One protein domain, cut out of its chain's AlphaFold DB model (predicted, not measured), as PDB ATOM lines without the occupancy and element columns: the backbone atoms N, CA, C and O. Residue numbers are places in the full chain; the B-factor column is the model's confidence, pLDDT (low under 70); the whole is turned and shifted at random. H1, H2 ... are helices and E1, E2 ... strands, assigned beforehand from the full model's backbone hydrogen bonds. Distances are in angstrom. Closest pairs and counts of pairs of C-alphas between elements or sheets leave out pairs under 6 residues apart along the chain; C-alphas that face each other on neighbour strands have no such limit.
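Overview. This is residues 298 to 379 of the 425 residues of an uncharacterized protein of Planoprotostelium fungivorum (UniProt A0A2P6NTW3). Three helices, H1, H2 and H4, stand side by side in a row and run the same way, and along one side of the row lies a second, thinner row made of the short parallel strands E1 and E2 and the four-residue helix H3. The chain passes back and forth between the two rows in loosely stacked turns, and the row of helices follows the longest axis. The printed part has 82 residues, with four named helices and two named strands in the order E1, H1, E2, H2, H3, H4; the two strands make one parallel sheet, E1 beside E2. The class is mixed, helices and strands, though 38 residues, under half, are in named elements. The whole is compact, with a radius of gyration of the C-alphas of 12.5 A, and only just elongated, with spans of 35 by 23 by 19 A.

Arrangement. E1, residues 304 to 307, and E2, residues 329 to 332, are parallel neighbours at 23 degrees; C-alphas 305 and 330 face each other at 4.9 A. N 305 and O 329 are within hydrogen-bond range at 2.9 A, and so are N 307 and O 331 at 2.8 A. With H1, residues 312 to 320, they form a strand-helix-strand unit, two parallel strands joined through a helix, with a right-handed crossover. H2, residues 339 to 346, is close to H1 but not clearly touching, the closest C-alphas being those of Thr 312 and Met 341 at 7.7 A; they run the same way at a shallow tilt of 12 degrees. E2 and H2 are near each other. H3, residues 355 to 358, has its C-alpha of Tyr 358 at 7.9 A from that of Phe 332 in E2, the closest of the two elements. H4, residues 365 to 373, is close to H2 but not clearly touching, with C-alphas Leu 339 and Val 367 closest at 5.8 A, the same way at a shallow tilt of 25 degrees. H4 is also close to H3 but not clearly touching, at 7.1 A between the C-alphas of Val 355 and Leu 368. H1 and H4 are apart. In H1, H2 and H4 every O i to N i+4 pair is within hydrogen-bond range; H3 is too short for such a pair.

Along the chain. E1 begins at C-alpha 304, (-29.752, 40.152, 15.537), and measures 10.0 A; H1 measures 12.3 A, E2 10.1 A and H2 10.3 A. H3 measures 5.4 A. H4 measures 11.9 A and ends at C-alpha 373, (-8.824, 44.179, 1.640).

Size, cuts and confidence. The two C-alphas farthest apart, those of Glu 299 and Tyr 365, are 37.6 A from each other. The printed part has no cut; the link from E1 to H1 is tight, the others are short, and no link is long. The mean pLDDT of the printed part is 75.6, and 27 residues are under 70, among them residues 333 to 338 and 353 to 366.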
ATOM      1  N   PRO A 298     -33.823  45.430  26.582       92.50
ATOM      2  CA  PRO A 298     -33.584  44.035  26.240       92.50
ATOM      3  C   PRO A 298     -33.196  43.221  27.483       92.50
ATOM      4  O   PRO A 298     -32.419  43.690  28.314       92.50
ATOM      5  N   GLU A 299     -33.693  41.988  27.596       91.00
ATOM      6  CA  GLU A 299     -33.283  41.065  28.670       91.00
ATOM      7  C   GLU A 299     -31.826  40.608  28.504       91.00
ATOM      8  O   GLU A 299     -31.115  40.349  29.478       91.00
ATOM      9  N   HIS A 300     -31.379  40.532  27.251       91.44
ATOM     10  CA  HIS A 300     -30.050  40.106  26.839       91.44
ATOM     11  C   HIS A 300     -29.544  41.010  25.706       91.44
ATOM     12  O   HIS A 300     -30.359  41.655  25.038       91.44
ATOM     13  N   PRO A 301     -28.222  41.057  25.461       92.88
ATOM     14  CA  PRO A 301     -27.681  41.685  24.261       92.88
ATOM     15  C   PRO A 301     -28.361  41.180  22.985       92.88
ATOM     16  O   PRO A 301     -28.839  40.044  22.924       92.88
ATOM     17  N   PHE A 302     -28.413  42.031  21.961       90.69
ATOM     18  CA  PHE A 302     -29.091  41.701  20.714       90.69
ATOM     19  C   PHE A 302     -28.419  40.510  20.026       90.69
ATOM     20  O   PHE A 302     -27.210  40.514  19.800       90.69
ATOM     21  N   ILE A 303     -29.221  39.512  19.652       88.00
ATOM     22  CA  ILE A 303     -28.772  38.399  18.805       88.00
ATOM     23  C   ILE A 303     -28.679  38.867  17.352       88.00
ATOM     24  O   ILE A 303     -27.705  38.573  16.669       88.00
ATOM     25  N   GLU A 304     -29.678  39.621  16.894       85.56
ATOM     26  CA  GLU A 304     -29.752  40.152  15.537       85.56
ATOM     27  C   GLU A 304     -30.231  41.606  15.556       85.56
ATOM     28  O   GLU A 304     -31.175  41.953  16.273       85.56
ATOM     29  N   LEU A 305     -29.591  42.459  14.752       84.44
ATOM     30  CA  LEU A 305     -29.962  43.860  14.596       84.44
ATOM     31  C   LEU A 305     -29.903  44.272  13.125       84.44
ATOM     32  O   LEU A 305     -28.836  44.283  12.525       84.44
ATOM     33  N   SER A 306     -31.045  44.690  12.583       80.50
ATOM     34  CA  SER A 306     -31.122  45.303  11.256       80.50
ATOM     35  C   SER A 306     -30.960  46.823  11.356       80.50
ATOM     36  O   SER A 306     -31.744  47.490  12.044       80.50
ATOM     37  N   ILE A 307     -29.946  47.364  10.677       74.88
ATOM     38  CA  ILE A 307     -29.649  48.796  10.578       74.88
ATOM     39  C   ILE A 307     -30.192  49.319   9.249       74.88
ATOM     40  O   ILE A 307     -29.751  48.896   8.183       74.88
ATOM     41  N   LYS A 308     -31.139  50.260   9.324       68.38
ATOM     42  CA  LYS A 308     -31.815  50.840   8.150       68.38
ATOM     43  C   LYS A 308     -31.290  52.204   7.714       68.38
ATOM     44  O   LYS A 308     -31.536  52.623   6.590       68.38
ATOM     45  N   HIS A 309     -30.617  52.925   8.606       65.56
ATOM     46  CA  HIS A 309     -30.140  54.288   8.368       65.56
ATOM     47  C   HIS A 309     -28.788  54.501   9.072       65.56
ATOM     48  O   HIS A 309     -28.378  53.686   9.904       65.56
ATOM     49  N   GLU A 310     -28.074  55.583   8.739       69.88
ATOM     50  CA  GLU A 310     -26.808  55.938   9.396       69.88
ATOM     51  C   GLU A 310     -27.012  56.361  10.873       69.88
ATOM     52  O   GLU A 310     -26.931  57.536  11.222       69.88
ATOM     53  N   ASN A 311     -27.220  55.395  11.773       71.06
ATOM     54  CA  ASN A 311     -27.623  55.626  13.170       71.06
ATOM     55  C   ASN A 311     -26.430  55.712  14.138       71.06
ATOM     56  O   ASN A 311     -26.325  54.950  15.101       71.06
ATOM     57  N   THR A 312     -25.476  56.611  13.886       76.06
ATOM     58  CA  THR A 312     -24.197  56.624  14.637       76.06
ATOM     59  C   THR A 312     -24.359  56.849  16.147       76.06
ATOM     60  O   THR A 312     -23.672  56.205  16.942       76.06
ATOM     61  N   LYS A 313     -25.281  57.724  16.571       88.81
ATOM     62  CA  LYS A 313     -25.487  58.049  17.994       88.81
ATOM     63  C   LYS A 313     -26.227  56.945  18.738       88.81
ATOM     64  O   LYS A 313     -25.794  56.559  19.822       88.81
ATOM     65  N   ALA A 314     -27.325  56.444  18.173       90.25
ATOM     66  CA  ALA A 314     -28.077  55.350  18.772       90.25
ATOM     67  C   ALA A 314     -27.223  54.078  18.888       90.25
ATOM     68  O   ALA A 314     -27.204  53.448  19.945       90.25
ATOM     69  N   LEU A 315     -26.433  53.744  17.861       89.00
ATOM     70  CA  LEU A 315     -25.520  52.599  17.918       89.00
ATOM     71  C   LEU A 315     -24.455  52.768  19.003       89.00
ATOM     72  O   LEU A 315     -24.224  51.830  19.759       89.00
ATOM     73  N   GLN A 316     -23.853  53.957  19.139       90.75
ATOM     74  CA  GLN A 316     -22.892  54.203  20.220       90.75
ATOM     75  C   GLN A 316     -23.531  54.007  21.600       90.75
ATOM     76  O   GLN A 316     -22.940  53.346  22.444       90.75
ATOM     77  N   LEU A 317     -24.764  54.477  21.812       94.56
ATOM     78  CA  LEU A 317     -25.479  54.225  23.068       94.56
ATOM     79  C   LEU A 317     -25.755  52.738  23.302       94.56
ATOM     80  O   LEU A 317     -25.638  52.269  24.427       94.56
ATOM     81  N   ALA A 318     -26.109  51.977  22.265       93.62
ATOM     82  CA  ALA A 318     -26.301  50.534  22.394       93.62
ATOM     83  C   ALA A 318     -25.012  49.800  22.796       93.62
ATOM     84  O   ALA A 318     -25.087  48.845  23.568       93.62
ATOM     85  N   ILE A 319     -23.852  50.268  22.327       92.38
ATOM     86  CA  ILE A 319     -22.530  49.766  22.735       92.38
ATOM     87  C   ILE A 319     -22.243  50.152  24.188       92.38
ATOM     88  O   ILE A 319     -21.908  49.291  24.997       92.38
ATOM     89  N   ASP A 320     -22.422  51.429  24.535       94.62
ATOM     90  CA  ASP A 320     -22.146  51.954  25.878       94.62
ATOM     91  C   ASP A 320     -23.019  51.266  26.942       94.62
ATOM     92  O   ASP A 320     -22.560  50.960  28.043       94.62
ATOM     93  N   HIS A 321     -24.274  50.969  26.595       95.62
ATOM     94  CA  HIS A 321     -25.219  50.229  27.431       95.62
ATOM     95  C   HIS A 321     -25.050  48.700  27.353       95.62
ATOM     96  O   HIS A 321     -25.813  47.980  27.991       95.62
ATOM     97  N   GLN A 322     -24.053  48.201  26.611       93.69
ATOM     98  CA  GLN A 322     -23.685  46.782  26.485       93.69
ATOM     99  C   GLN A 322     -24.753  45.883  25.837       93.69
ATOM    100  O   GLN A 322     -24.725  44.664  25.997       93.69
ATOM    101  N   PHE A 323     -25.686  46.464  25.078       93.81
ATOM    102  CA  PHE A 323     -26.690  45.703  24.329       93.81
ATOM    103  C   PHE A 323     -26.228  45.321  22.923       93.81
ATOM    104  O   PHE A 323     -26.740  44.352  22.368       93.81
ATOM    105  N   LEU A 324     -25.286  46.069  22.347       91.38
ATOM    106  CA  LEU A 324     -24.638  45.726  21.085       91.38
ATOM    107  C   LEU A 324     -23.262  45.131  21.379       91.38
ATOM    108  O   LEU A 324     -22.397  45.824  21.918       91.38
ATOM    109  N   THR A 325     -23.066  43.859  21.038       90.06
ATOM    110  CA  THR A 325     -21.815  43.138  21.303       90.06
ATOM    111  C   THR A 325     -21.246  42.548  20.023       90.06
ATOM    112  O   THR A 325     -21.881  42.566  18.970       90.06
ATOM    113  N   LYS A 326     -20.029  42.005  20.108       86.81
ATOM    114  CA  LYS A 326     -19.382  41.327  18.981       86.81
ATOM    115  C   LYS A 326     -20.141  40.086  18.519       86.81
ATOM    116  O   LYS A 326     -19.917  39.647  17.404       86.81
ATOM    117  N   GLU A 327     -20.982  39.490  19.367       85.94
ATOM    118  CA  GLU A 327     -21.838  38.346  19.036       85.94
ATOM    119  C   GLU A 327     -23.132  38.755  18.322       85.94
ATOM    120  O   GLU A 327     -23.830  37.886  17.798       85.94
ATOM    121  N   THR A 328     -23.466  40.050  18.295       87.50
ATOM    122  CA  THR A 328     -24.650  40.531  17.590       87.50
ATOM    123  C   THR A 328     -24.464  40.371  16.084       87.50
ATOM    124  O   THR A 328     -23.550  40.940  15.487       87.50
ATOM    125  N   ASN A 329     -25.377  39.641  15.448       84.81
ATOM    126  CA  ASN A 329     -25.455  39.560  13.998       84.81
ATOM    127  C   ASN A 329     -26.088  40.845  13.445       84.81
ATOM    128  O   ASN A 329     -27.296  41.064  13.569       84.81
ATOM    129  N   ILE A 330     -25.268  41.723  12.873       80.69
ATOM    130  CA  ILE A 330     -25.718  43.014  12.351       80.69
ATOM    131  C   ILE A 330     -26.006  42.883  10.861       80.69
ATOM    132  O   ILE A 330     -25.083  42.704  10.072       80.69
ATOM    133  N   THR A 331     -27.271  43.048  10.478       75.81
ATOM    134  CA  THR A 331     -27.687  43.107   9.077       75.81
ATOM    135  C   THR A 331     -27.920  44.545   8.635       75.81
ATOM    136  O   THR A 331     -28.322  45.405   9.419       75.81
ATOM    137  N   PHE A 332     -27.662  44.827   7.363       71.62
ATOM    138  CA  PHE A 332     -27.832  46.157   6.794       71.62
ATOM    139  C   PHE A 332     -28.960  46.145   5.772       71.62
ATOM    140  O   PHE A 332     -29.011  45.253   4.927       71.62
ATOM    141  N   ASP A 333     -29.855  47.128   5.851       60.78
ATOM    142  CA  ASP A 333     -30.854  47.333   4.806       60.78
ATOM    143  C   ASP A 333     -30.169  47.865   3.541       60.78
ATOM    144  O   ASP A 333     -29.211  48.644   3.591       60.78
ATOM    145  N   ILE A 334     -30.642  47.398   2.395       48.84
ATOM    146  CA  ILE A 334     -29.928  47.478   1.122       48.84
ATOM    147  C   ILE A 334     -29.932  48.910   0.565       48.84
ATOM    148  O   ILE A 334     -29.066  49.312  -0.209       48.84
ATOM    149  N   GLU A 335     -30.865  49.730   1.039       47.62
ATOM    150  CA  GLU A 335     -31.016  51.113   0.614       47.62
ATOM    151  C   GLU A 335     -30.103  52.117   1.334       47.62
ATOM    152  O   GLU A 335     -30.175  53.294   1.008       47.62
ATOM    153  N   SER A 336     -29.284  51.729   2.323       49.78
ATOM    154  CA  SER A 336     -28.611  52.713   3.197       49.78
ATOM    155  C   SER A 336     -27.128  52.975   2.938       49.78
ATOM    156  O   SER A 336     -26.517  53.713   3.710       49.78
ATOM    157  N   GLY A 337     -26.525  52.462   1.858       54.81
ATOM    158  CA  GLY A 337     -25.158  52.868   1.496       54.81
ATOM    159  C   GLY A 337     -24.127  52.609   2.593       54.81
ATOM    160  O   GLY A 337     -23.344  53.487   2.950       54.81
ATOM    161  N   ASN A 338     -24.170  51.415   3.176       65.12
ATOM    162  CA  ASN A 338     -23.679  51.158   4.528       65.12
ATOM    163  C   ASN A 338     -22.156  51.128   4.716       65.12
ATOM    164  O   ASN A 338     -21.720  50.852   5.829       65.12
ATOM    165  N   LEU A 339     -21.320  51.428   3.712       72.56
ATOM    166  CA  LEU A 339     -19.857  51.304   3.841       72.56
ATOM    167  C   LEU A 339     -19.298  52.092   5.034       72.56
ATOM    168  O   LEU A 339     -18.421  51.612   5.750       72.56
ATOM    169  N   LYS A 340     -19.821  53.295   5.280       76.06
ATOM    170  CA  LYS A 340     -19.427  54.114   6.433       76.06
ATOM    171  C   LYS A 340     -19.792  53.444   7.759       76.06
ATOM    172  O   LYS A 340     -18.995  53.484   8.693       76.06
ATOM    173  N   MET A 341     -20.962  52.812   7.834       76.19
ATOM    174  CA  MET A 341     -21.406  52.106   9.035       76.19
ATOM    175  C   MET A 341     -20.654  50.787   9.242       76.19
ATOM    176  O   MET A 341     -20.260  50.467  10.357       76.19
ATOM    177  N   ILE A 342     -20.381  50.065   8.156       78.06
ATOM    178  CA  ILE A 342     -19.546  48.863   8.134       78.06
ATOM    179  C   ILE A 342     -18.151  49.192   8.679       78.06
ATOM    180  O   ILE A 342     -17.698  48.553   9.625       78.06
ATOM    181  N   LYS A 343     -17.511  50.256   8.173       81.56
ATOM    182  CA  LYS A 343     -16.227  50.757   8.695       81.56
ATOM    183  C   LYS A 343     -16.322  51.135  10.175       81.56
ATOM    184  O   LYS A 343     -15.494  50.707  10.968       81.56
ATOM    185  N   TYR A 344     -17.364  51.871  10.563       83.75
ATOM    186  CA  TYR A 344     -17.589  52.282  11.952       83.75
ATOM    187  C   TYR A 344     -17.673  51.098  12.933       83.75
ATOM    188  O   TYR A 344     -17.148  51.191  14.048       83.75
ATOM    189  N   LEU A 345     -18.335  50.009  12.527       84.31
ATOM    190  CA  LEU A 345     -18.482  48.781  13.314       84.31
ATOM    191  C   LEU A 345     -17.201  47.937  13.310       84.31
ATOM    192  O   LEU A 345     -16.841  47.380  14.345       84.31
ATOM    193  N   HIS A 346     -16.486  47.884  12.183       85.19
ATOM    194  CA  HIS A 346     -15.178  47.233  12.076       85.19
ATOM    195  C   HIS A 346     -14.137  47.870  12.992       85.19
ATOM    196  O   HIS A 346     -13.493  47.165  13.763       85.19
ATOM    197  N   ASP A 347     -14.036  49.203  12.988       87.81
ATOM    198  CA  ASP A 347     -13.091  49.952  13.827       87.81
ATOM    199  C   ASP A 347     -13.322  49.729  15.338       87.81
ATOM    200  O   ASP A 347     -12.488  50.103  16.164       87.81
ATOM    201  N   ARG A 348     -14.463  49.137  15.714       87.06
ATOM    202  CA  ARG A 348     -14.863  48.819  17.091       87.06
ATOM    203  C   ARG A 348     -14.884  47.320  17.400       87.06
ATOM    204  O   ARG A 348     -15.306  46.965  18.495       87.06
ATOM    205  N   ASP A 349     -14.446  46.465  16.475       86.25
ATOM    206  CA  ASP A 349     -14.461  44.999  16.621       86.25
ATOM    207  C   ASP A 349     -15.875  44.422  16.871       86.25
ATOM    208  O   ASP A 349     -16.075  43.461  17.612       86.25
ATOM    209  N   LEU A 350     -16.892  45.051  16.264       83.25
ATOM    210  CA  LEU A 350     -18.306  44.659  16.378       83.25
ATOM    211  C   LEU A 350     -18.862  44.035  15.096       83.25
ATOM    212  O   LEU A 350     -20.019  43.626  15.055       83.25
ATOM    213  N   LEU A 351     -18.068  44.005  14.027       78.12
ATOM    214  CA  LEU A 351     -18.528  43.574  12.717       78.12
ATOM    215  C   LEU A 351     -18.203  42.096  12.472       78.12
ATOM    216  O   LEU A 351     -17.062  41.749  12.162       78.12
ATOM    217  N   GLN A 352     -19.236  41.252  12.508       72.94
ATOM    218  CA  GLN A 352     -19.208  39.916  11.909       72.94
ATOM    219  C   GLN A 352     -19.751  39.989  10.478       72.94
ATOM    220  O   GLN A 352     -20.957  39.908  10.250       72.94
ATOM    221  N   LEU A 353     -18.860  40.182   9.504       68.75
ATOM    222  CA  LEU A 353     -19.232  40.247   8.092       68.75
ATOM    223  C   LEU A 353     -18.896  38.920   7.401       68.75
ATOM    224  O   LEU A 353     -17.731  38.567   7.253       68.75
ATOM    225  N   GLU A 354     -19.921  38.201   6.956       64.81
ATOM    226  CA  GLU A 354     -19.781  37.162   5.935       64.81
ATOM    227  C   GLU A 354     -20.296  37.748   4.625       64.81
ATOM    228  O   GLU A 354     -21.503  37.914   4.449       64.81
ATOM    229  N   VAL A 355     -19.376  38.136   3.744       59.69
ATOM    230  CA  VAL A 355     -19.676  39.020   2.611       59.69
ATOM    231  C   VAL A 355     -20.736  38.402   1.687       59.69
ATOM    232  O   VAL A 355     -21.661  39.104   1.290       59.69
ATOM    233  N   SER A 356     -20.699  37.085   1.449       55.53
ATOM    234  CA  SER A 356     -21.695  36.342   0.654       55.53
ATOM    235  C   SER A 356     -23.147  36.536   1.102       55.53
ATOM    236  O   SER A 356     -24.043  36.512   0.266       55.53
ATOM    237  N   LYS A 357     -23.409  36.758   2.398       58.38
ATOM    238  CA  LYS A 357     -24.773  36.996   2.915       58.38
ATOM    239  C   LYS A 357     -25.303  38.390   2.594       58.38
ATOM    240  O   LYS A 357     -26.510  38.611   2.652       58.38
ATOM    241  N   TYR A 358     -24.406  39.320   2.283       54.31
ATOM    242  CA  TYR A 358     -24.718  40.717   1.989       54.31
ATOM    243  C   TYR A 358     -24.687  41.022   0.490       54.31
ATOM    244  O   TYR A 358     -25.161  42.077   0.076       54.31
ATOM    245  N   ILE A 359     -24.189  40.091  -0.329       52.78
ATOM    246  CA  ILE A 359     -24.223  40.184  -1.790       52.78
ATOM    247  C   ILE A 359     -25.551  39.605  -2.284       52.78
ATOM    248  O   ILE A 359     -25.602  38.583  -2.956       52.78
ATOM    249  N   ASN A 360     -26.652  40.255  -1.916       49.31
ATOM    250  CA  ASN A 360     -27.896  40.084  -2.650       49.31
ATOM    251  C   ASN A 360     -28.063  41.289  -3.577       49.31
ATOM    252  O   ASN A 360     -28.190  42.420  -3.107       49.31
ATOM    253  N   ASP A 361     -28.011  41.002  -4.882       49.00
ATOM    254  CA  ASP A 361     -28.578  41.743  -6.023       49.00
ATOM    255  C   ASP A 361     -28.194  43.220  -6.242       49.00
ATOM    256  O   ASP A 361     -28.632  43.815  -7.226       49.00
ATOM    257  N   LEU A 362     -27.374  43.836  -5.386       50.44
ATOM    258  CA  LEU A 362     -26.969  45.238  -5.528       50.44
ATOM    259  C   LEU A 362     -25.484  45.438  -5.245       50.44
ATOM    260  O   LEU A 362     -25.092  46.108  -4.302       50.44
ATOM    261  N   ASP A 363     -24.665  44.838  -6.101       52.25
ATOM    262  CA  ASP A 363     -23.430  45.430  -6.624       52.25
ATOM    263  C   ASP A 363     -22.606  46.287  -5.636       52.25
ATOM    264  O   ASP A 363     -22.306  47.462  -5.826       52.25
ATOM    265  N   TYR A 364     -22.250  45.697  -4.503       62.88
ATOM    266  CA  TYR A 364     -21.548  46.376  -3.424       62.88
ATOM    267  C   TYR A 364     -20.036  46.452  -3.676       62.88
ATOM    268  O   TYR A 364     -19.265  46.092  -2.790       62.88
ATOM    269  N   TYR A 365     -19.597  46.903  -4.857       62.50
ATOM    270  CA  TYR A 365     -18.179  46.905  -5.255       62.50
ATOM    271  C   TYR A 365     -17.258  47.463  -4.157       62.50
ATOM    272  O   TYR A 365     -16.317  46.794  -3.745       62.50
ATOM    273  N   ASP A 366     -17.589  48.623  -3.579       67.12
ATOM    274  CA  ASP A 366     -16.745  49.240  -2.547       67.12
ATOM    275  C   ASP A 366     -16.718  48.458  -1.230       67.12
ATOM    276  O   ASP A 366     -15.696  48.431  -0.547       67.12
ATOM    277  N   VAL A 367     -17.843  47.853  -0.829       71.94
ATOM    278  CA  VAL A 367     -17.906  47.036   0.396       71.94
ATOM    279  C   VAL A 367     -17.205  45.707   0.161       71.94
ATOM    280  O   VAL A 367     -16.515  45.248   1.060       71.94
ATOM    281  N   LEU A 368     -17.337  45.122  -1.031       69.00
ATOM    282  CA  LEU A 368     -16.643  43.912  -1.463       69.00
ATOM    283  C   LEU A 368     -15.134  44.124  -1.471       69.00
ATOM    284  O   LEU A 368     -14.406  43.383  -0.811       69.00
ATOM    285  N   GLN A 369     -14.677  45.170  -2.157       70.50
ATOM    286  CA  GLN A 369     -13.275  45.553  -2.216       70.50
ATOM    287  C   GLN A 369     -12.741  45.815  -0.809       70.50
ATOM    288  O   GLN A 369     -11.759  45.202  -0.401       70.50
ATOM    289  N   TRP A 370     -13.439  46.645  -0.029       78.25
ATOM    290  CA  TRP A 370     -13.035  46.959   1.337       78.25
ATOM    291  C   TRP A 370     -13.016  45.726   2.248       78.25
ATOM    292  O   TRP A 370     -12.075  45.566   3.020       78.25
ATOM    293  N   ALA A 371     -14.023  44.854   2.176       75.88
ATOM    294  CA  ALA A 371     -14.119  43.668   3.022       75.88
ATOM    295  C   ALA A 371     -12.999  42.676   2.700       75.88
ATOM    296  O   ALA A 371     -12.369  42.152   3.618       75.88
ATOM    297  N   ILE A 372     -12.704  42.470   1.415       71.88
ATOM    298  CA  ILE A 372     -11.618  41.592   0.979       71.88
ATOM    299  C   ILE A 372     -10.255  42.191   1.344       71.88
ATOM    300  O   ILE A 372      -9.390  41.467   1.821       71.88
ATOM    301  N   ASP A 373     -10.058  43.505   1.203       78.56
ATOM    302  CA  ASP A 373      -8.824  44.179   1.640       78.56
ATOM    303  C   ASP A 373      -8.626  44.144   3.169       78.56
ATOM    304  O   ASP A 373      -7.537  44.423   3.673       78.56
ATOM    305  N   LYS A 374      -9.684  43.823   3.922       82.00
ATOM    306  CA  LYS A 374      -9.675  43.599   5.374       82.00
ATOM    307  C   LYS A 374      -9.718  42.117   5.759       82.00
ATOM    308  O   LYS A 374      -9.952  41.822   6.929       82.00
ATOM    309  N   ASP A 375      -9.486  41.216   4.804       76.12
ATOM    310  CA  ASP A 375      -9.459  39.759   4.981       76.12
ATOM    311  C   ASP A 375     -10.768  39.156   5.537       76.12
ATOM    312  O   ASP A 375     -10.765  38.079   6.140       76.12
ATOM    313  N   TYR A 376     -11.917  39.817   5.336       75.19
ATOM    314  CA  TYR A 376     -13.209  39.213   5.665       75.19
ATOM    315  C   TYR A 376     -13.505  38.029   4.731       75.19
ATOM    316  O   TYR A 376     -13.227  38.098   3.529       75.19
ATOM    317  N   PRO A 377     -14.114  36.943   5.243       66.25
ATOM    318  CA  PRO A 377     -14.446  35.791   4.425       66.25
ATOM    319  C   PRO A 377     -15.493  36.179   3.380       66.25
ATOM    320  O   PRO A 377     -16.627  36.535   3.709       66.25
ATOM    321  N   ALA A 378     -15.117  36.049   2.109       57.91
ATOM    322  CA  ALA A 378     -16.019  36.289   0.987       57.91
ATOM    323  C   ALA A 378     -17.207  35.304   0.959       57.91
ATOM    324  O   ALA A 378     -18.239  35.603   0.368       57.91
ATOM    325  N   GLY A 379     -17.086  34.163   1.648       61.72
ATOM    326  CA  GLY A 379     -18.076  33.091   1.672       61.72
ATOM    327  C   GLY A 379     -17.996  32.199   0.432       61.72
ATOM    328  O   GLY A 379     -16.968  32.132  -0.240       61.72
TER     329      GLY A 379